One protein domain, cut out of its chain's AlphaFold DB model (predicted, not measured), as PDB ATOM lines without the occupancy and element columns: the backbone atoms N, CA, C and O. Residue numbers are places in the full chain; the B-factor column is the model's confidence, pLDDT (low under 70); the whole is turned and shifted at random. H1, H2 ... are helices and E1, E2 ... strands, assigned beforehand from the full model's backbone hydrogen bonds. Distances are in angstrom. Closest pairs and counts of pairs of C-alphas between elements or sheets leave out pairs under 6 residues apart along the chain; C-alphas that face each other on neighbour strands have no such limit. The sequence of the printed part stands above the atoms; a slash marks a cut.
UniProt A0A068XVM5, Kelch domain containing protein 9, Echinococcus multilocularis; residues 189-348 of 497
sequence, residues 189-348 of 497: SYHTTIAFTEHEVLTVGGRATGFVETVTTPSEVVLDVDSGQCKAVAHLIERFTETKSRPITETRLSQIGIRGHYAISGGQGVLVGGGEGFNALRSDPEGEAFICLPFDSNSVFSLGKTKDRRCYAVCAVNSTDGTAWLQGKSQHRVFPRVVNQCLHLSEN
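This is residues 189 to 348 of the 497 residues of the protein "Kelch domain containing protein 9" of Echinococcus multilocularis (UniProt A0A068XVM5). A twisted sheet, E4 E5 E6 E7, stands at the core, with the smaller sheet E1 E2 E3 partly face to face with it as a sandwich, and the helix H1 crossing its strands over the opposite face. The hairpin of E8 and E9 packs on the E4 side, the short helix H2 only grazes the large sheet, and a loop within residues 328 to 348 reaches far out at one end. The printed part has 160 residues, with two named helices and nine named strands in the order E1 E2 E3 H1 H2 E4 E5 E6 E7 E8 E9; the sheets, in the orders E4 E5 E6 E7, E1 E2 E3 and E8 E9, are all antiparallel. The class is mixed, helices and strands, though named elements hold 70 residues, under half. The whole is compact, with a radius of gyration of the C-alphas of 15.4 A and spans of 50 by 38 by 36 A.

In the largest sheet, E4 is residues 258 to 265, 17.9 A from first to last C-alpha, beginning at C-alpha 258 at (180.524, 178.077, 207.998). E5 is residues 270 to 277, 19.5 A, E6 residues 288 to 293, 16.6 A, and E7 residues 299 to 305, 18.6 A. E4 bends by 70 degrees at residue 261, and E5 by 62 degrees at residue 274. E1, residues 192 to 197, 15.6 A, begins at C-alpha 192 at (180.391, 187.786, 212.186). E2 is residues 200 to 204, 13.2 A, and E3 residues 212 to 216, 13.5 A. H1 is residues 231 to 241, 15.4 A, and H2 residues 250 to 255, 8.8 A. E8 is residues 314 to 317, 10.3 A, and E9, residues 324 to 327, 10.2 A, ends at C-alpha 327 at (167.399, 184.175, 219.597).

E4 E5 E6 E7 form a meander, each strand the antiparallel neighbour of the one before, and from edge to edge the strands' lines turn by 72 degrees. E4 and E5 are a hairpin at 166 degrees, with N 264 and O 271 within hydrogen-bond range at 2.8 A. N 272 and O 290 are 2.9 A apart between E5 and E6, and N 301 and O 291 2.8 A apart between E6 and E7. H1 is on this sheet at a height of 9.0 A, forming two layers, helix on one face of a sheet. H1 runs across the strands, at 83 degrees to E6 on the local plane; its closest C-alphas to E5 are those of Val 233 and Leu 271, 6.8 A apart. E1 E2 E3 are a second meander, with N 202 and O 194 at 2.8 A and N 203 and O 213 at 2.8 A. The two sheets make a sandwich, two sheets face to face, 10.3 A centre to centre where they face each other, with best planes 25 degrees apart. The closest C-alphas of E1 and E4 are those of Thr 192 and Ala 263, 6.2 A apart. E8 and E9 form a hairpin, with N 325 and O 316 at 2.8 A; the closest C-alphas of E8 and E4 are those of Cys 315 and Tyr 262, 6.2 A apart. H2 only grazes the large sheet with residues 250 to 253, and H1 and H2 are apart. Every O i to N i+4 pair is within hydrogen-bond range in H1, and 1 of 2 in H2.

The two C-alphas farthest apart are those of Ser 219 and Phe 335, at 51.1 A. The printed part has no cut, and the link from E3 to H1, 14 residues, is long. Residues 328 to 348 hold no named element. The mean pLDDT of the printed part is 82.3; residue 244, residues 282 to 283 and residues 329 to 348 are under 70.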
ATOM      1  N   SER A 189     179.460 186.580 203.149       90.62
ATOM      2  CA  SER A 189     178.095 186.860 203.621       90.62
ATOM      3  C   SER A 189     177.719 185.959 204.790       90.62
ATOM      4  O   SER A 189     178.095 184.790 204.781       90.62
ATOM      5  N   TYR A 190     176.932 186.476 205.734       92.38
ATOM      6  CA  TYR A 190     176.566 185.807 206.988       92.38
ATOM      7  C   TYR A 190     177.797 185.379 207.799       92.38
ATOM      8  O   TYR A 190     177.893 184.251 208.287       92.38
ATOM      9  N   HIS A 191     178.763 186.284 207.860       94.00
ATOM     10  CA  HIS A 191     179.911 186.230 208.750       94.00
ATOM     11  C   HIS A 191     179.596 187.062 209.992       94.00
ATOM     12  O   HIS A 191     178.682 187.889 209.962       94.00
ATOM     13  N   THR A 192     180.387 186.876 211.040       94.38
ATOM     14  CA  THR A 192     180.391 187.786 212.186       94.38
ATOM     15  C   THR A 192     181.733 188.494 212.231       94.38
ATOM     16  O   THR A 192     182.763 187.847 212.058       94.38
ATOM     17  N   THR A 193     181.722 189.802 212.459       94.12
ATOM     18  CA  THR A 193     182.936 190.594 212.666       94.12
ATOM     19  C   THR A 193     182.874 191.196 214.059       94.12
ATOM     20  O   THR A 193     181.835 191.713 214.464       94.12
ATOM     21  N   ILE A 194     183.970 191.075 214.801       93.75
ATOM     22  CA  ILE A 194     184.084 191.494 216.196       93.75
ATOM     23  C   ILE A 194     185.346 192.336 216.342       93.75
ATOM     24  O   ILE A 194     186.413 191.897 215.916       93.75
ATOM     25  N   ALA A 195     185.236 193.509 216.964       92.62
ATOM     26  CA  ALA A 195     186.401 194.268 217.405       92.62
ATOM     27  C   ALA A 195     187.083 193.542 218.569       92.62
ATOM     28  O   ALA A 195     186.415 193.133 219.522       92.62
ATOM     29  N   PHE A 196     188.400 193.371 218.481       89.88
ATOM     30  CA  PHE A 196     189.203 192.828 219.582       89.88
ATOM     31  C   PHE A 196     190.356 193.758 219.980       89.88
ATOM     32  O   PHE A 196     190.868 193.631 221.087       89.88
ATOM     33  N   THR A 197     190.711 194.734 219.138       91.94
ATOM     34  CA  THR A 197     191.479 195.929 219.525       91.94
ATOM     35  C   THR A 197     190.814 197.178 218.942       91.94
ATOM     36  O   THR A 197     189.882 197.072 218.143       91.94
ATOM     37  N   GLU A 198     191.283 198.367 219.329       93.50
ATOM     38  CA  GLU A 198     190.750 199.650 218.842       93.50
ATOM     39  C   GLU A 198     190.816 199.795 217.314       93.50
ATOM     40  O   GLU A 198     190.026 200.543 216.740       93.50
ATOM     41  N   HIS A 199     191.721 199.064 216.656       92.75
ATOM     42  CA  HIS A 199     191.954 199.148 215.213       92.75
ATOM     43  C   HIS A 199     191.980 197.787 214.520       92.75
ATOM     44  O   HIS A 199     192.408 197.688 213.372       92.75
ATOM     45  N   GLU A 200     191.553 196.715 215.187       92.00
ATOM     46  CA  GLU A 200     191.526 195.387 214.583       92.00
ATOM     47  C   GLU A 200     190.215 194.663 214.853       92.00
ATOM     48  O   GLU A 200     189.688 194.615 215.971       92.00
ATOM     49  N   VAL A 201     189.720 194.034 213.791       92.94
ATOM     50  CA  VAL A 201     188.551 193.171 213.843       92.94
ATOM     51  C   VAL A 201     188.887 191.750 213.431       92.94
ATOM     52  O   VAL A 201     189.651 191.504 212.497       92.94
ATOM     53  N   LEU A 202     188.264 190.796 214.114       93.81
ATOM     54  CA  LEU A 202     188.276 189.388 213.764       93.81
ATOM     55  C   LEU A 202     186.984 189.081 213.018       93.81
ATOM     56  O   LEU A 202     185.887 189.191 213.567       93.81
ATOM     57  N   THR A 203     187.118 188.663 211.769       94.06
ATOM     58  CA  THR A 203     186.008 188.218 210.940       94.06
ATOM     59  C   THR A 203     185.965 186.699 210.889       94.06
ATOM     60  O   THR A 203     186.907 186.058 210.429       94.06
ATOM     61  N   VAL A 204     184.841 186.118 211.301       94.38
ATOM     62  CA  VAL A 204     184.611 184.673 211.333       94.38
ATOM     63  C   VAL A 204     183.629 184.267 210.233       94.38
ATOM     64  O   VAL A 204     182.538 184.823 210.106       94.38
ATOM     65  N   GLY A 205     184.005 183.266 209.439       93.56
ATOM     66  CA  GLY A 205     183.176 182.576 208.455       93.56
ATOM     67  C   GLY A 205     182.639 183.441 207.308       93.56
ATOM     68  O   GLY A 205     183.259 184.393 206.836       93.56
ATOM     69  N   GLY A 206     181.476 183.038 206.791       91.69
ATOM     70  CA  GLY A 206     180.796 183.658 205.649       91.69
ATOM     71  C   GLY A 206     181.384 183.317 204.279       91.69
ATOM     72  O   GLY A 206     180.961 183.889 203.267       91.69
ATOM     73  N   ARG A 207     182.313 182.356 204.229       90.62
ATOM     74  CA  ARG A 207     182.939 181.803 203.021       90.62
ATOM     75  C   ARG A 207     182.995 180.281 203.105       90.62
ATOM     76  O   ARG A 207     183.018 179.717 204.193       90.62
ATOM     77  N   ALA A 208     183.052 179.624 201.945       87.00
ATOM     78  CA  ALA A 208     183.220 178.171 201.871       87.00
ATOM     79  C   ALA A 208     184.603 177.699 202.357       87.00
ATOM     80  O   ALA A 208     184.772 176.517 202.640       87.00
ATOM     81  N   THR A 209     185.571 178.613 202.437       86.06
ATOM     82  CA  THR A 209     186.938 178.391 202.909       86.06
ATOM     83  C   THR A 209     187.424 179.616 203.680       86.06
ATOM     84  O   THR A 209     186.968 180.731 203.411       86.06
ATOM     85  N   GLY A 210     188.372 179.414 204.594       84.75
ATOM     86  CA  GLY A 210     188.931 180.481 205.431       84.75
ATOM     87  C   GLY A 210     188.013 180.837 206.599       84.75
ATOM     88  O   GLY A 210     187.146 181.702 206.482       84.75
ATOM     89  N   PHE A 211     188.213 180.146 207.721       91.06
ATOM     90  CA  PHE A 211     187.378 180.272 208.914       91.06
ATOM     91  C   PHE A 211     187.494 181.628 209.620       91.06
ATOM     92  O   PHE A 211     186.483 182.162 210.062       91.06
ATOM     93  N   VAL A 212     188.703 182.176 209.722       92.31
ATOM     94  CA  VAL A 212     189.002 183.440 210.409       92.31
ATOM     95  C   VAL A 212     189.858 184.336 209.526       92.31
ATOM     96  O   VAL A 212     190.690 183.849 208.763       92.31
ATOM     97  N   GLU A 213     189.645 185.643 209.631       90.62
ATOM     98  CA  GLU A 213     190.446 186.676 208.980       90.62
ATOM     99  C   GLU A 213     190.518 187.903 209.885       90.62
ATOM    100  O   GLU A 213     189.483 188.382 210.345       90.62
ATOM    101  N   THR A 214     191.726 188.400 210.131       90.56
ATOM    102  CA  THR A 214     191.949 189.652 210.858       90.56
ATOM    103  C   THR A 214     192.046 190.802 209.872       90.56
ATOM    104  O   THR A 214     192.656 190.664 208.810       90.56
ATOM    105  N   VAL A 215     191.450 191.931 210.233       89.12
ATOM    106  CA  VAL A 215     191.453 193.147 209.425       89.12
ATOM    107  C   VAL A 215     191.865 194.307 210.308       89.12
ATOM    108  O   VAL A 215     191.265 194.515 211.362       89.12
ATOM    109  N   THR A 216     192.871 195.053 209.866       90.12
ATOM    110  CA  THR A 216     193.324 196.276 210.527       90.12
ATOM    111  C   THR A 216     192.652 197.474 209.874       90.12
ATOM    112  O   THR A 216     192.695 197.627 208.651       90.12
ATOM    113  N   THR A 217     192.023 198.321 210.679       88.25
ATOM    114  CA  THR A 217     191.402 199.561 210.224       88.25
ATOM    115  C   THR A 217     192.407 200.714 210.244       88.25
ATOM    116  O   THR A 217     193.396 200.669 210.980       88.25
ATOM    117  N   PRO A 218     192.169 201.781 209.464       87.75
ATOM    118  CA  PRO A 218     192.927 203.022 209.590       87.75
ATOM    119  C   PRO A 218     192.852 203.615 211.007       87.75
ATOM    120  O   PRO A 218     191.876 203.395 211.725       87.75
ATOM    121  N   SER A 219     193.851 204.416 211.386       88.19
ATOM    122  CA  SER A 219     193.967 205.021 212.727       88.19
ATOM    123  C   SER A 219     192.810 205.954 213.106       88.19
ATOM    124  O   SER A 219     192.515 206.143 214.280       88.19
ATOM    125  N   GLU A 220     192.141 206.550 212.123       87.06
ATOM    126  CA  GLU A 220     190.966 207.402 212.314       87.06
ATOM    127  C   GLU A 220     189.692 206.610 212.649       87.06
ATOM    128  O   GLU A 220     188.688 207.191 213.063       87.06
ATOM    129  N   VAL A 221     189.721 205.288 212.472       88.19
ATOM    130  CA  VAL A 221     188.626 204.377 212.801       88.19
ATOM    131  C   VAL A 221     188.932 203.734 214.144       88.19
ATOM    132  O   VAL A 221     189.713 202.789 214.219       88.19
ATOM    133  N   VAL A 222     188.302 204.251 215.200       93.31
ATOM    134  CA  VAL A 222     188.376 203.682 216.552       93.31
ATOM    135  C   VAL A 222     187.142 202.820 216.791       93.31
ATOM    136  O   VAL A 222     186.007 203.302 216.747       93.31
ATOM    137  N   LEU A 223     187.360 201.533 217.020       93.06
ATOM    138  CA  LEU A 223     186.316 200.536 217.220       93.06
ATOM    139  C   LEU A 223     185.887 200.468 218.686       93.06
ATOM    140  O   LEU A 223     186.704 200.598 219.594       93.06
ATOM    141  N   ASP A 224     184.600 200.231 218.920       91.94
ATOM    142  CA  ASP A 224     184.068 199.996 220.261       91.94
ATOM    143  C   ASP A 224     184.277 198.525 220.651       91.94
ATOM    144  O   ASP A 224     183.500 197.636 220.290       91.94
ATOM    145  N   VAL A 225     185.378 198.270 221.360       90.88
ATOM    146  CA  VAL A 225     185.795 196.928 221.795       90.88
ATOM    147  C   VAL A 225     185.013 196.458 223.023       90.88
ATOM    148  O   VAL A 225     184.837 195.255 223.226       90.88
ATOM    149  N   ASP A 226     184.530 197.383 223.849       87.50
ATOM    150  CA  ASP A 226     183.993 197.069 225.174       87.50
ATOM    151  C   ASP A 226     182.508 196.725 225.133       87.50
ATOM    152  O   ASP A 226     182.045 195.833 225.851       87.50
ATOM    153  N   SER A 227     181.733 197.373 224.260       82.12
ATOM    154  CA  SER A 227     180.275 197.250 224.308       82.12
ATOM    155  C   SER A 227     179.712 195.914 223.805       82.12
ATOM    156  O   SER A 227     178.501 195.678 223.896       82.12
ATOM    157  N   GLY A 228     180.579 195.034 223.299       80.25
ATOM    158  CA  GLY A 228     180.255 193.684 222.837       80.25
ATOM    159  C   GLY A 228     180.797 192.546 223.712       80.25
ATOM    160  O   GLY A 228     180.649 191.386 223.320       80.25
ATOM    161  N   GLN A 229     181.436 192.832 224.854       91.06
ATOM    162  CA  GLN A 229     182.091 191.801 225.671       91.06
ATOM    163  C   GLN A 229     181.136 191.118 226.655       91.06
ATOM    164  O   GLN A 229     180.494 191.753 227.489       91.06
ATOM    165  N   CYS A 230     181.088 189.789 226.596       92.88
ATOM    166  CA  CYS A 230     180.329 188.939 227.502       92.88
ATOM    167  C   CYS A 230     181.240 188.388 228.608       92.88
ATOM    168  O   CYS A 230     182.162 187.615 228.337       92.88
ATOM    169  N   LYS A 231     180.937 188.724 229.867       91.31
ATOM    170  CA  LYS A 231     181.708 188.289 231.049       91.31
ATOM    171  C   LYS A 231     181.744 186.771 231.193       91.31
ATOM    172  O   LYS A 231     182.787 186.192 231.473       91.31
ATOM    173  N   ALA A 232     180.623 186.101 230.931       89.62
ATOM    174  CA  ALA A 232     180.571 184.645 231.007       89.62
ATOM    175  C   ALA A 232     181.446 183.968 229.940       89.62
ATOM    176  O   ALA A 232     182.049 182.928 230.207       89.62
ATOM    177  N   VAL A 233     181.556 184.564 228.746       92.44
ATOM    178  CA  VAL A 233     182.481 184.083 227.711       92.44
ATOM    179  C   VAL A 233     183.928 184.410 228.076       92.44
ATOM    180  O   VAL A 233     184.786 183.556 227.877       92.44
ATOM    181  N   ALA A 234     184.199 185.571 228.680       92.50
ATOM    182  CA  ALA A 234     185.523 185.906 229.204       92.50
ATOM    183  C   ALA A 234     186.005 184.859 230.227       92.50
ATOM    184  O   ALA A 234     187.079 184.286 230.061       92.50
ATOM    185  N   HIS A 235     185.167 184.506 231.209       90.81
ATOM    186  CA  HIS A 235     185.477 183.455 232.186       90.81
ATOM    187  C   HIS A 235     185.632 182.063 231.563       90.81
ATOM    188  O   HIS A 235     186.461 181.267 232.009       90.81
ATOM    189  N   LEU A 236     184.844 181.737 230.532       90.44
ATOM    190  CA  LEU A 236     185.020 180.491 229.784       90.44
ATOM    191  C   LEU A 236     186.390 180.449 229.097       90.44
ATOM    192  O   LEU A 236     187.048 179.412 229.134       90.44
ATOM    193  N   ILE A 237     186.806 181.552 228.473       91.75
ATOM    194  CA  ILE A 237     188.093 181.667 227.782       91.75
ATOM    195  C   ILE A 237     189.248 181.561 228.777       91.75
ATOM    196  O   ILE A 237     190.159 180.780 228.534       91.75
ATOM    197  N   GLU A 238     189.173 182.264 229.908       90.81
ATOM    198  CA  GLU A 238     190.166 182.203 230.988       90.81
ATOM    199  C   GLU A 238     190.371 180.765 231.489       90.81
ATOM    200  O   GLU A 238     191.489 180.264 231.534       90.81
ATOM    201  N   ARG A 239     189.285 180.035 231.769       89.00
ATOM    202  CA  ARG A 239     189.387 178.618 232.158       89.00
ATOM    203  C   ARG A 239     189.868 177.722 231.026       89.00
ATOM    204  O   ARG A 239     190.483 176.688 231.273       89.00
ATOM    205  N   PHE A 240     189.536 178.055 229.782       88.50
ATOM    206  CA  PHE A 240     189.947 177.263 228.634       88.50
ATOM    207  C   PHE A 240     191.449 177.383 228.374       88.50
ATOM    208  O   PHE A 240     192.078 176.366 228.090       88.50
ATOM    209  N   THR A 241     192.036 178.575 228.493       84.62
ATOM    210  CA  THR A 241     193.476 178.796 228.268       84.62
ATOM    211  C   THR A 241     194.348 178.076 229.297       84.62
ATOM    212  O   THR A 241     195.471 177.685 228.980       84.62
ATOM    213  N   GLU A 242     193.822 177.783 230.489       75.88
ATOM    214  CA  GLU A 242     194.467 176.889 231.461       75.88
ATOM    215  C   GLU A 242     194.545 175.430 230.968       75.88
ATOM    216  O   GLU A 242     195.422 174.658 231.372       75.88
ATOM    217  N   THR A 243     193.641 175.025 230.069       73.44
ATOM    218  CA  THR A 243     193.627 173.678 229.497       73.44
ATOM    219  C   THR A 243     194.575 173.593 228.300       73.44
ATOM    220  O   THR A 243     194.475 174.346 227.338       73.44
ATOM    221  N   LYS A 244     195.502 172.626 228.316       64.94
ATOM    222  CA  LYS A 244     196.527 172.421 227.266       64.94
ATOM    223  C   LYS A 244     195.972 171.814 225.964       64.94
ATOM    224  O   LYS A 244     196.548 170.871 225.412       64.94
ATOM    225  N   SER A 245     194.830 172.298 225.492       80.06
ATOM    226  CA  SER A 245     194.224 171.856 224.238       80.06
ATOM    227  C   SER A 245     195.091 172.283 223.056       80.06
ATOM    228  O   SER A 245     195.675 173.361 223.060       80.06
ATOM    229  N   ARG A 246     195.205 171.434 222.029       87.62
ATOM    230  CA  ARG A 246     195.940 171.794 220.809       87.62
ATOM    231  C   ARG A 246     195.035 172.590 219.864       87.62
ATOM    232  O   ARG A 246     193.887 172.175 219.676       87.62
ATOM    233  N   PRO A 247     195.535 173.670 219.242       92.38
ATOM    234  CA  PRO A 247     194.775 174.398 218.239       92.38
ATOM    235  C   PRO A 247     194.529 173.524 217.005       92.38
ATOM    236  O   PRO A 247     195.257 172.572 216.708       92.38
ATOM    237  N   ILE A 248     193.469 173.855 216.279       92.19
ATOM    238  CA  ILE A 248     193.166 173.300 214.967       92.19
ATOM    239  C   ILE A 248     194.260 173.761 214.002       92.19
ATOM    240  O   ILE A 248     194.632 174.930 213.976       92.19
ATOM    241  N   THR A 249     194.768 172.837 213.189       91.56
ATOM    242  CA  THR A 249     195.799 173.156 212.200       91.56
ATOM    243  C   THR A 249     195.274 174.121 211.140       91.56
ATOM    244  O   THR A 249     194.120 174.026 210.716       91.56
ATOM    245  N   GLU A 250     196.143 174.998 210.638       88.31
ATOM    246  CA  GLU A 250     195.805 175.972 209.591       88.31
ATOM    247  C   GLU A 250     195.203 175.305 208.342       88.31
ATOM    248  O   GLU A 250     194.186 175.756 207.813       88.31
ATOM    249  N   THR A 251     195.747 174.153 207.925       90.19
ATOM    250  CA  THR A 251     195.198 173.366 206.810       90.19
ATOM    251  C   THR A 251     193.735 173.004 207.045       90.19
ATOM    252  O   THR A 251     192.913 173.162 206.145       90.19
ATOM    253  N   ARG A 252     193.382 172.562 208.258       89.75
ATOM    254  CA  ARG A 252     191.995 172.237 208.597       89.75
ATOM    255  C   ARG A 252     191.142 173.502 208.694       89.75
ATOM    256  O   ARG A 252     190.044 173.495 208.154       89.75
ATOM    257  N   LEU A 253     191.637 174.586 209.296       88.12
ATOM    258  CA  LEU A 253     190.911 175.865 209.368       88.12
ATOM    259  C   LEU A 253     190.571 176.433 207.990       88.12
ATOM    260  O   LEU A 253     189.467 176.934 207.785       88.12
ATOM    261  N   SER A 254     191.474 176.298 207.018       87.31
ATOM    262  CA  SER A 254     191.232 176.750 205.644       87.31
ATOM    263  C   SER A 254     190.072 176.011 204.958       87.31
ATOM    264  O   SER A 254     189.450 176.554 204.046       87.31
ATOM    265  N   GLN A 255     189.745 174.802 205.428       89.12
ATOM    266  CA  GLN A 255     188.688 173.941 204.892       89.12
ATOM    267  C   GLN A 255     187.348 174.097 205.619       89.12
ATOM    268  O   GLN A 255     186.335 173.593 205.133       89.12
ATOM    269  N   ILE A 256     187.318 174.767 206.774       89.00
ATOM    270  CA  ILE A 256     186.071 175.013 207.500       89.00
ATOM    271  C   ILE A 256     185.341 176.170 206.817       89.00
ATOM    272  O   ILE A 256     185.801 177.312 206.825       89.00
ATOM    273  N   GLY A 257     184.180 175.864 206.242       89.94
ATOM    274  CA  GLY A 257     183.283 176.841 205.643       89.94
ATOM    275  C   GLY A 257     181.954 176.875 206.377       89.94
ATOM    276  O   GLY A 257     181.103 176.025 206.121       89.94
ATOM    277  N   ILE A 258     181.764 177.878 207.236       91.56
ATOM    278  CA  ILE A 258     180.524 178.077 207.998       91.56
ATOM    279  C   ILE A 258     179.927 179.460 207.750       91.56
ATOM    280  O   ILE A 258     180.639 180.430 207.479       91.56
ATOM    281  N   ARG A 259     178.607 179.576 207.873       92.12
ATOM    282  CA  ARG A 259     177.874 180.840 207.737       92.12
ATOM    283  C   ARG A 259     176.660 180.882 208.659       92.12
ATOM    284  O   ARG A 259     176.147 179.841 209.052       92.12
ATOM    285  N   GLY A 260     176.196 182.080 209.004       90.75
ATOM    286  CA  GLY A 260     175.042 182.262 209.891       90.75
ATOM    287  C   GLY A 260     175.266 181.720 211.305       90.75
ATOM    288  O   GLY A 260     174.303 181.358 211.977       90.75
ATOM    289  N   HIS A 261     176.521 181.585 211.726       93.81
ATOM    290  CA  HIS A 261     176.883 181.276 213.107       93.81
ATOM    291  C   HIS A 261     176.687 182.519 213.978       93.81
ATOM    292  O   HIS A 261     176.556 183.628 213.463       93.81
ATOM    293  N   TYR A 262     176.689 182.326 215.293       92.81
ATOM    294  CA  TYR A 262     176.881 183.421 216.237       92.81
ATOM    295  C   TYR A 262     178.343 183.444 216.684       92.81
ATOM    296  O   TYR A 262     178.997 182.398 216.748       92.81
ATOM    297  N   ALA A 263     178.847 184.633 217.001       94.31
ATOM    298  CA  ALA A 263     180.140 184.808 217.640       94.31
ATOM    299  C   ALA A 263     180.005 185.817 218.789       94.31
ATOM    300  O   ALA A 263     179.341 186.841 218.637       94.31
ATOM    301  N   ILE A 264     180.588 185.494 219.943       94.31
ATOM    302  CA  ILE A 264     180.448 186.246 221.193       94.31
ATOM    303  C   ILE A 264     181.845 186.588 221.697       94.31
ATOM    304  O   ILE A 264     182.637 185.680 221.953       94.31
ATOM    305  N   SER A 265     182.149 187.878 221.837       94.06
ATOM    306  CA  SER A 265     183.427 188.328 222.394       94.06
ATOM    307  C   SER A 265     183.460 188.120 223.904       94.06
ATOM    308  O   SER A 265     182.490 188.426 224.594       94.06
ATOM    309  N   GLY A 266     184.582 187.632 224.423       93.19
ATOM    310  CA  GLY A 266     184.939 187.681 225.842       93.19
ATOM    311  C   GLY A 266     186.137 188.595 226.105       93.19
ATOM    312  O   GLY A 266     186.854 188.383 227.077       93.19
ATOM    313  N   GLY A 267     186.426 189.540 225.204       88.94
ATOM    314  CA  GLY A 267     187.603 190.411 225.270       88.94
ATOM    315  C   GLY A 267     188.854 189.720 224.726       88.94
ATOM    316  O   GLY A 267     189.279 190.002 223.613       88.94
ATOM    317  N   GLN A 268     189.412 188.754 225.464       89.56
ATOM    318  CA  GLN A 268     190.649 188.047 225.066       89.56
ATOM    319  C   GLN A 268     190.449 186.968 223.988       89.56
ATOM    320  O   GLN A 268     191.406 186.386 223.478       89.56
ATOM    321  N   GLY A 269     189.203 186.676 223.638       93.00
ATOM    322  CA  GLY A 269     188.865 185.666 222.651       93.00
ATOM    323  C   GLY A 269     187.392 185.702 222.290       93.00
ATOM    324  O   GLY A 269     186.616 186.507 222.806       93.00
ATOM    325  N   VAL A 270     187.009 184.808 221.390       95.19
ATOM    326  CA  VAL A 270     185.668 184.755 220.817       95.19
ATOM    327  C   VAL A 270     185.139 183.330 220.874       95.19
ATOM    328  O   VAL A 270     185.778 182.404 220.375       95.19
ATOM    329  N   LEU A 271     183.942 183.160 221.432       95.25
ATOM    330  CA  LEU A 271     183.174 181.924 221.332       95.25
ATOM    331  C   LEU A 271     182.362 181.944 220.038       95.25
ATOM    332  O   LEU A 271     181.520 182.818 219.849       95.25
ATOM    333  N   VAL A 272     182.571 180.956 219.176       95.25
ATOM    334  CA  VAL A 272     181.824 180.771 217.929       95.25
ATOM    335  C   VAL A 272     180.985 179.509 218.043       95.25
ATOM    336  O   VAL A 272     181.479 178.474 218.490       95.25
ATOM    337  N   GLY A 273     179.730 179.555 217.606       92.94
ATOM    338  CA  GLY A 273     178.898 178.359 217.576       92.94
ATOM    339  C   GLY A 273     177.742 178.426 216.589       92.94
ATOM    340  O   GLY A 273     177.356 179.485 216.091       92.94
ATOM    341  N   GLY A 274     177.165 177.255 216.323       90.88
ATOM    342  CA  GLY A 274     176.059 177.119 215.383       90.88
ATOM    343  C   GLY A 274     176.483 177.370 213.934       90.88
ATOM    344  O   GLY A 274     177.601 177.070 213.527       90.88
ATOM    345  N   GLY A 275     175.571 177.946 213.155       90.44
ATOM    346  CA  GLY A 275     175.748 178.196 211.728       90.44
ATOM    347  C   GLY A 275     175.338 177.011 210.869       90.44
ATOM    348  O   GLY A 275     174.737 176.059 211.348       90.44
ATOM    349  N   GLU A 276     175.599 177.095 209.574       89.50
ATOM    350  CA  GLU A 276     175.462 175.994 208.624       89.50
ATOM    351  C   GLU A 276     176.635 176.001 207.642       89.50
ATOM    352  O   GLU A 276     177.255 177.044 207.401       89.50
ATOM    353  N   GLY A 277     176.917 174.843 207.050       88.50
ATOM    354  CA  GLY A 277     177.897 174.723 205.980       88.50
ATOM    355  C   GLY A 277     177.401 175.284 204.640       88.50
ATOM    356  O   GLY A 277     176.235 175.630 204.449       88.50
ATOM    357  N   PHE A 278     178.292 175.317 203.649       85.56
ATOM    358  CA  PHE A 278     177.979 175.776 202.282       85.56
ATOM    359  C   PHE A 278     177.368 174.694 201.381       85.56
ATOM    360  O   PHE A 278     177.110 174.928 200.199       85.56
ATOM    361  N   ASN A 279     177.119 173.502 201.923       81.31
ATOM    362  CA  ASN A 279     176.516 172.418 201.169       81.31
ATOM    363  C   ASN A 279     175.005 172.650 201.018       81.31
ATOM    364  O   ASN A 279     174.231 172.380 201.930       81.31
ATOM    365  N   ALA A 280     174.573 173.086 199.833       70.88
ATOM    366  CA  ALA A 280     173.162 173.346 199.533       70.88
ATOM    367  C   ALA A 280     172.240 172.124 199.741       70.88
ATOM    368  O   ALA A 280     171.043 172.292 199.966       70.88
ATOM    369  N   LEU A 281     172.785 170.902 199.697       71.88
ATOM    370  CA  LEU A 281     172.037 169.664 199.943       71.88
ATOM    371  C   LEU A 281     171.844 169.374 201.440       71.88
ATOM    372  O   LEU A 281     171.005 168.550 201.801       71.88
ATOM    373  N   ARG A 282     172.607 170.041 202.313       68.00
ATOM    374  CA  ARG A 282     172.571 169.901 203.773       68.00
ATOM    375  C   ARG A 282     172.466 171.285 204.417       68.00
ATOM    376  O   ARG A 282     173.440 171.815 204.929       68.00
ATOM    377  N   SER A 283     171.261 171.850 204.409       66.56
ATOM    378  CA  SER A 283     170.911 173.106 205.109       66.56
ATOM    379  C   SER A 283     170.655 172.898 206.605       66.56
ATOM    380  O   SER A 283     169.774 173.508 207.213       66.56
ATOM    381  N   ASP A 284     171.367 171.936 207.171       73.75
ATOM    382  CA  ASP A 284     171.199 171.499 208.538       73.75
ATOM    383  C   ASP A 284     172.163 172.300 209.413       73.75
ATOM    384  O   ASP A 284     173.368 172.211 209.169       73.75
ATOM    385  N   PRO A 285     171.675 173.086 210.396       79.12
ATOM    386  CA  PRO A 285     172.559 173.803 211.286       79.12
ATOM    387  C   PRO A 285     173.611 172.885 211.902       79.12
ATOM    388  O   PRO A 285     173.324 171.783 212.385       79.12
ATOM    389  N   GLU A 286     174.844 173.361 211.854       81.81
ATOM    390  CA  GLU A 286     175.989 172.724 212.462       81.81
ATOM    391  C   GLU A 286     175.937 172.928 213.976       81.81
ATOM    392  O   GLU A 286     175.377 173.893 214.497       81.81
ATOM    393  N   GLY A 287     176.463 171.943 214.696       81.94
ATOM    394  CA  GLY A 287     176.575 172.008 216.149       81.94
ATOM    395  C   GLY A 287     177.983 172.331 216.610       81.94
ATOM    396  O   GLY A 287     178.184 172.430 217.806       81.94
ATOM    397  N   GLU A 288     178.978 172.420 215.728       89.81
ATOM    398  CA  GLU A 288     180.357 172.617 216.180       89.81
ATOM    399  C   GLU A 288     180.529 173.992 216.838       89.81
ATOM    400  O   GLU A 288     179.965 174.992 216.391       89.81
ATOM    401  N   ALA A 289     181.275 174.009 217.941       93.31
ATOM    402  CA  ALA A 289     181.643 175.212 218.667       93.31
ATOM    403  C   ALA A 289     183.161 175.361 218.702       93.31
ATOM    404  O   ALA A 289     183.902 174.372 218.781       93.31
ATOM    405  N   PHE A 290     183.608 176.611 218.675       94.62
ATOM    406  CA  PHE A 290     185.012 176.974 218.619       94.62
ATOM    407  C   PHE A 290     185.327 178.099 219.601       94.62
ATOM    408  O   PHE A 290     184.477 178.946 219.871       94.62
ATOM    409  N   ILE A 291     186.565 178.126 220.087       95.00
ATOM    410  CA  ILE A 291     187.166 179.321 220.689       95.00
ATOM    411  C   ILE A 291     188.217 179.841 219.724       95.00
ATOM    412  O   ILE A 291     189.082 179.079 219.299       95.00
ATOM    413  N   CYS A 292     188.147 181.126 219.404       94.69
ATOM    414  CA  CYS A 292     189.183 181.843 218.674       94.69
ATOM    415  C   CYS A 292     189.940 182.744 219.653       94.69
ATOM    416  O   CYS A 292     189.316 183.550 220.342       94.69
ATOM    417  N   LEU A 293     191.264 182.626 219.695       93.00
ATOM    418  CA  LEU A 293     192.155 183.472 220.485       93.00
ATOM    419  C   LEU A 293     192.963 184.359 219.522       93.00
ATOM    420  O   LEU A 293     194.005 183.921 219.028       93.00
ATOM    421  N   PRO A 294     192.489 185.579 219.200       86.12
ATOM    422  CA  PRO A 294     193.151 186.434 218.216       86.12
ATOM    423  C   PRO A 294     194.566 186.841 218.654       86.12
ATOM    424  O   PRO A 294     195.480 186.865 217.835       86.12
ATOM    425  N   PHE A 295     194.780 187.041 219.958       84.06
ATOM    426  CA  PHE A 295     196.080 187.406 220.534       84.06
ATOM    427  C   PHE A 295     197.114 186.268 220.542       84.06
ATOM    428  O   PHE A 295     198.303 186.528 220.702       84.06
ATOM    429  N   ASP A 296     196.687 185.018 220.347       78.12
ATOM    430  CA  ASP A 296     197.569 183.847 220.291       78.12
ATOM    431  C   ASP A 296     197.703 183.356 218.846       78.12
ATOM    432  O   ASP A 296     197.298 182.249 218.489       78.12
ATOM    433  N   SER A 297     198.210 184.230 217.972       76.31
ATOM    434  CA  SER A 297     198.397 183.947 216.537       76.31
ATOM    435  C   SER A 297     197.109 183.517 215.816       76.31
ATOM    436  O   SER A 297     197.150 182.663 214.930       76.31
ATOM    437  N   ASN A 298     195.952 184.070 216.202       77.75
ATOM    438  CA  ASN A 298     194.637 183.640 215.709       77.75
ATOM    439  C   ASN A 298     194.358 182.136 215.899       77.75
ATOM    440  O   ASN A 298     193.704 181.501 215.066       77.75
ATOM    441  N   SER A 299     194.840 181.552 216.998       89.94
ATOM    442  CA  SER A 299     194.621 180.141 217.308       89.94
ATOM    443  C   SER A 299     193.138 179.833 217.496       89.94
ATOM    444  O   SER A 299     192.416 180.521 218.217       89.94
ATOM    445  N   VAL A 300     192.675 178.757 216.860       93.44
ATOM    446  CA  VAL A 300     191.283 178.304 216.939       93.44
ATOM    447  C   VAL A 300     191.239 176.911 217.537       93.44
ATOM    448  O   VAL A 300     191.956 176.014 217.101       93.44
ATOM    449  N   PHE A 301     190.351 176.698 218.498       94.19
ATOM    450  CA  PHE A 301     190.199 175.442 219.220       94.19
ATOM    451  C   PHE A 301     188.786 174.906 219.046       94.19
ATOM    452  O   PHE A 301     187.828 175.670 219.039       94.19
ATOM    453  N   SER A 302     188.639 173.585 218.932       92.31
ATOM    454  CA  SER A 302     187.318 172.953 218.913       92.31
ATOM    455  C   SER A 302     186.849 172.679 220.340       92.31
ATOM    456  O   SER A 302     187.562 172.038 221.109       92.31
ATOM    457  N   LEU A 303     185.628 173.104 220.664       91.00
ATOM    458  CA  LEU A 303     184.944 172.793 221.922       91.00
ATOM    459  C   LEU A 303     184.010 171.576 221.817       91.00
ATOM    460  O   LEU A 303     183.334 171.213 222.777       91.00
ATOM    461  N   GLY A 304     183.942 170.942 220.644       89.69
ATOM    462  CA  GLY A 304     182.990 169.874 220.363       89.69
ATOM    463  C   GLY A 304     181.658 170.406 219.837       89.69
ATOM    464  O   GLY A 304     181.629 171.374 219.080       89.69
ATOM    465  N   LYS A 305     180.557 169.722 220.170       89.06
ATOM    466  CA  LYS A 305     179.224 170.009 219.620       89.06
ATOM    467  C   LYS A 305     178.287 170.591 220.674       89.06
ATOM    468  O   LYS A 305     178.118 170.002 221.739       89.06
ATOM    469  N   THR A 306     177.622 171.690 220.343       85.75
ATOM    470  CA  THR A 306     176.500 172.234 221.097       85.75
ATOM    471  C   THR A 306     175.311 171.281 221.034       85.75
ATOM    472  O   THR A 306     175.078 170.578 220.043       85.75
ATOM    473  N   LYS A 307     174.544 171.261 222.125       82.81
ATOM    474  CA  LYS A 307     173.301 170.495 222.214       82.81
ATOM    475  C   LYS A 307     172.243 171.062 221.265       82.81
ATOM    476  O   LYS A 307     171.605 170.309 220.532       82.81
ATOM    477  N   ASP A 308     172.126 172.387 221.233       80.69
ATOM    478  CA  ASP A 308     171.104 173.100 220.473       80.69
ATOM    479  C   ASP A 308     171.725 173.738 219.233       80.69
ATOM    480  O   ASP A 308     172.386 174.783 219.286       80.69
ATOM    481  N   ARG A 309     171.529 173.066 218.096       85.25
ATOM    482  CA  ARG A 309     172.019 173.522 216.795       85.25
ATOM    483  C   ARG A 309     171.126 174.639 216.274       85.25
ATOM    484  O   ARG A 309     169.907 174.477 216.184       85.25
ATOM    485  N   ARG A 310     171.740 175.759 215.906       85.38
ATOM    486  CA  ARG A 310     171.040 176.951 215.415       85.38
ATOM    487  C   ARG A 310     171.842 177.649 214.336       85.38
ATOM    488  O   ARG A 310     173.066 177.614 214.365       85.38
ATOM    489  N   CYS A 311     171.155 178.319 213.425       88.69
ATOM    490  CA  CYS A 311     171.772 179.183 212.426       88.69
ATOM    491  C   CYS A 311     170.919 180.436 212.223       88.69
ATOM    492  O   CYS A 311     169.711 180.421 212.462       88.69
ATOM    493  N   TYR A 312     171.558 181.517 211.777       89.75
ATOM    494  CA  TYR A 312     170.931 182.816 211.535       89.75
ATOM    495  C   TYR A 312     170.200 183.352 212.771       89.75
ATOM    496  O   TYR A 312     169.089 183.877 212.669       89.75
ATOM    497  N   ALA A 313     170.817 183.135 213.935       87.25
ATOM    498  CA  ALA A 313     170.349 183.630 215.215       87.25
ATOM    499  C   ALA A 313     170.889 185.042 215.460       87.25
ATOM    500  O   ALA A 313     172.038 185.330 215.127       87.25
ATOM    501  N   VAL A 314     170.077 185.891 216.080       91.31
ATOM    502  CA  VAL A 314     170.551 187.121 216.707       91.31
ATOM    503  C   VAL A 314     171.324 186.776 217.966       91.31
ATOM    504  O   VAL A 314     170.898 185.942 218.770       91.31
ATOM    505  N   CYS A 315     172.458 187.448 218.116       92.06
ATOM    506  CA  CYS A 315     173.270 187.442 219.313       92.06
ATOM    507  C   CYS A 315     173.391 188.872 219.835       92.06
ATOM    508  O   CYS A 315     173.805 189.756 219.089       92.06
ATOM    509  N   ALA A 316     173.056 189.086 221.103       93.12
ATOM    510  CA  ALA A 316     173.220 190.372 221.770       93.12
ATOM    511  C   ALA A 316     173.801 190.165 223.170       93.12
ATOM    512  O   ALA A 316     173.491 189.175 223.827       93.12
ATOM    513  N   VAL A 317     174.634 191.094 223.627       91.69
ATOM    514  CA  VAL A 317     175.215 191.061 224.974       91.69
ATOM    515  C   VAL A 317     174.544 192.123 225.830       91.69
ATOM    516  O   VAL A 317     174.427 193.279 225.418       91.69
ATOM    517  N   ASN A 318     174.088 191.720 227.012       90.38
ATOM    518  CA  ASN A 318     173.583 192.632 228.019       90.38
ATOM    519  C   ASN A 318     174.770 193.202 228.805       90.38
ATOM    520  O   ASN A 318     175.490 192.470 229.478       90.38
ATOM    521  N   SER A 319     174.978 194.514 228.727       85.94
ATOM    522  CA  SER A 319     176.059 195.185 229.456       85.94
ATOM    523  C   SER A 319     175.835 195.206 230.970       85.94
ATOM    524  O   SER A 319     176.806 195.294 231.717       85.94
ATOM    525  N   THR A 320     174.581 195.126 231.428       87.19
ATOM    526  CA  THR A 320     174.232 195.220 232.852       87.19
ATOM    527  C   THR A 320     174.750 194.011 233.633       87.19
ATOM    528  O   THR A 320     175.410 194.165 234.660       87.19
ATOM    529  N   ASP A 321     174.505 192.800 233.130       86.56
ATOM    530  CA  ASP A 321     174.893 191.541 233.784       86.56
ATOM    531  C   ASP A 321     176.025 190.790 233.057       86.56
ATOM    532  O   ASP A 321     176.555 189.809 233.574       86.56
ATOM    533  N   GLY A 322     176.440 191.258 231.875       84.50
ATOM    534  CA  GLY A 322     177.484 190.633 231.067       84.50
ATOM    535  C   GLY A 322     177.063 189.323 230.397       84.50
ATOM    536  O   GLY A 322     177.940 188.582 229.947       84.50
ATOM    537  N   THR A 323     175.766 189.008 230.337       87.56
ATOM    538  CA  THR A 323     175.238 187.785 229.716       87.56
ATOM    539  C   THR A 323     175.025 187.957 228.212       87.56
ATOM    540  O   THR A 323     174.730 189.044 227.716       87.56
ATOM    541  N   ALA A 324     175.163 186.865 227.462       90.88
ATOM    542  CA  ALA A 324     174.838 186.832 226.039       90.88
ATOM    543  C   ALA A 324     173.472 186.177 225.805       90.88
ATOM    544  O   ALA A 324     173.133 185.171 226.424       90.88
ATOM    545  N   TRP A 325     172.717 186.730 224.864       91.31
ATOM    546  CA  TRP A 325     171.376 186.307 224.493       91.31
ATOM    547  C   TRP A 325     171.354 185.847 223.044       91.31
ATOM    548  O   TRP A 325     171.787 186.567 222.147       91.31
ATOM    549  N   LEU A 326     170.825 184.641 222.821       89.56
ATOM    550  CA  LEU A 326     170.731 184.011 221.506       89.56
ATOM    551  C   LEU A 326     169.271 183.730 221.151       89.56
ATOM    552  O   LEU A 326     168.632 182.885 221.780       89.56
ATOM    553  N   GLN A 327     168.766 184.364 220.094       88.81
ATOM    554  CA  GLN A 327     167.399 184.175 219.597       88.81
ATOM    555  C   GLN A 327     167.427 183.791 218.118       88.81
ATOM    556  O   GLN A 327     168.197 184.351 217.351       88.81
ATOM    557  N   GLY A 328     166.641 182.794 217.704       77.94
ATOM    558  CA  GLY A 328     166.506 182.449 216.287       77.94
ATOM    559  C   GLY A 328     166.406 180.960 215.986       77.94
ATOM    560  O   GLY A 328     166.179 180.128 216.864       77.94
ATOM    561  N   LYS A 329     166.538 180.628 214.698       69.75
ATOM    562  CA  LYS A 329     166.126 179.341 214.131       69.75
ATOM    563  C   LYS A 329     166.896 178.149 214.713       69.75
ATOM    564  O   LYS A 329     168.099 178.001 214.497       69.75
ATOM    565  N   SER A 330     166.150 177.253 215.359       60.72
ATOM    566  CA  SER A 330     166.575 175.908 215.767       60.72
ATOM    567  C   SER A 330     166.019 174.839 214.809       60.72
ATOM    568  O   SER A 330     165.039 175.063 214.098       60.72
ATOM    569  N   GLN A 331     166.671 173.679 214.750       54.81
ATOM    570  CA  GLN A 331     166.541 172.674 213.690       54.81
ATOM    571  C   GLN A 331     165.271 171.803 213.699       54.81
ATOM    572  O   GLN A 331     165.225 170.794 212.993       54.81
ATOM    573  N   HIS A 332     164.213 172.129 214.435       42.09
ATOM    574  CA  HIS A 332     163.025 171.269 214.413       42.09
ATOM    575  C   HIS A 332     162.188 171.493 213.143       42.09
ATOM    576  O   HIS A 332     161.218 172.244 213.106       42.09
ATOM    577  N   ARG A 333     162.602 170.817 212.061       34.91
ATOM    578  CA  ARG A 333     161.727 170.457 210.944       34.91
ATOM    579  C   ARG A 333     160.647 169.515 211.482       34.91
ATOM    580  O   ARG A 333     160.966 168.523 212.128       34.91
ATOM    581  N   VAL A 334     159.409 169.811 211.090       26.89
ATOM    582  CA  VAL A 334     158.156 169.104 211.396       26.89
ATOM    583  C   VAL A 334     157.623 169.424 212.804       26.89
ATOM    584  O   VAL A 334     158.079 168.880 213.799       26.89
ATOM    585  N   PHE A 335     156.609 170.297 212.827       25.80
ATOM    586  CA  PHE A 335     155.897 170.899 213.968       25.80
ATOM    587  C   PHE A 335     156.560 172.129 214.617       25.80
ATOM    588  O   PHE A 335     157.762 172.123 214.880       25.80
ATOM    589  N   PRO A 336     155.785 173.204 214.882       26.42
ATOM    590  CA  PRO A 336     156.289 174.442 215.452       26.42
ATOM    591  C   PRO A 336     156.531 174.226 216.946       26.42
ATOM    592  O   PRO A 336     155.736 174.609 217.790       26.42
ATOM    593  N   ARG A 337     157.634 173.570 217.294       23.88
ATOM    594  CA  ARG A 337     158.235 173.737 218.615       23.88
ATOM    595  C   ARG A 337     159.504 174.540 218.427       23.88
ATOM    596  O   ARG A 337     160.597 174.003 218.264       23.88
ATOM    597  N   VAL A 338     159.321 175.857 218.399       32.38
ATOM    598  CA  VAL A 338     160.404 176.809 218.622       32.38
ATOM    599  C   VAL A 338     160.847 176.603 220.064       32.38
ATOM    600  O   VAL A 338     160.194 177.032 221.008       32.38
ATOM    601  N   VAL A 339     161.946 175.880 220.244       28.81
ATOM    602  CA  VAL A 339     162.612 175.817 221.539       28.81
ATOM    603  C   VAL A 339     163.383 177.126 221.688       28.81
ATOM    604  O   VAL A 339     164.510 177.251 221.207       28.81
ATOM    605  N   ASN A 340     162.757 178.121 222.320       37.41
ATOM    606  CA  ASN A 340     163.449 179.312 222.803       37.41
ATOM    607  C   ASN A 340     164.306 178.923 224.003       37.41
ATOM    608  O   ASN A 340     163.930 179.103 225.155       37.41
ATOM    609  N   GLN A 341     165.465 178.341 223.728       39.44
ATOM    610  CA  GLN A 341     166.520 178.281 224.719       39.44
ATOM    611  C   GLN A 341     167.378 179.525 224.565       39.44
ATOM    612  O   GLN A 341     168.164 179.639 223.615       39.44
ATOM    613  N   CYS A 342     167.208 180.433 225.522       36.03
ATOM    614  CA  CYS A 342     168.251 181.371 225.887       36.03
ATOM    615  C   CYS A 342     169.389 180.531 226.468       36.03
ATOM    616  O   CYS A 342     169.214 179.879 227.498       36.03
ATOM    617  N   LEU A 343     170.542 180.503 225.801       43.03
ATOM    618  CA  LEU A 343     171.765 180.100 226.486       43.03
ATOM    619  C   LEU A 343     172.095 181.245 227.442       43.03
ATOM    620  O   LEU A 343     172.785 182.185 227.070       43.03
ATOM    621  N   HIS A 344     171.537 181.189 228.649       42.78
ATOM    622  CA  HIS A 344     171.917 182.094 229.717       42.78
ATOM    623  C   HIS A 344     173.309 181.680 230.186       42.78
ATOM    624  O   HIS A 344     173.471 180.788 231.023       42.78
ATOM    625  N   LEU A 345     174.331 182.275 229.577       49.16
ATOM    626  CA  LEU A 345     175.697 182.122 230.048       49.16
ATOM    627  C   LEU A 345     175.846 183.039 231.256       49.16
ATOM    628  O   LEU A 345     176.110 184.226 231.107       49.16
ATOM    629  N   SER A 346     175.610 182.494 232.445       37.94
ATOM    630  CA  SER A 346     175.898 183.155 233.719       37.94
ATOM    631  C   SER A 346     176.985 182.419 234.474       37.94
ATOM    632  O   SER A 346     177.062 181.189 234.410       37.94
ATOM    633  N   GLU A 347     177.747 183.169 235.266       37.44
ATOM    634  CA  GLU A 347     178.871 182.697 236.088       37.44
ATOM    635  C   GLU A 347     178.531 181.472 236.962       37.44
ATOM    636  O   GLU A 347     179.394 180.638 237.228       37.44
ATOM    637  N   ASN A 348     177.256 181.284 237.324       28.75
ATOM    638  CA  ASN A 348     176.811 180.245 238.255       28.75
ATOM    639  C   ASN A 348     176.388 178.894 237.629       28.75
ATOM    640  O   ASN A 348     175.931 178.025 238.368       28.75
TER     641      ASN A 348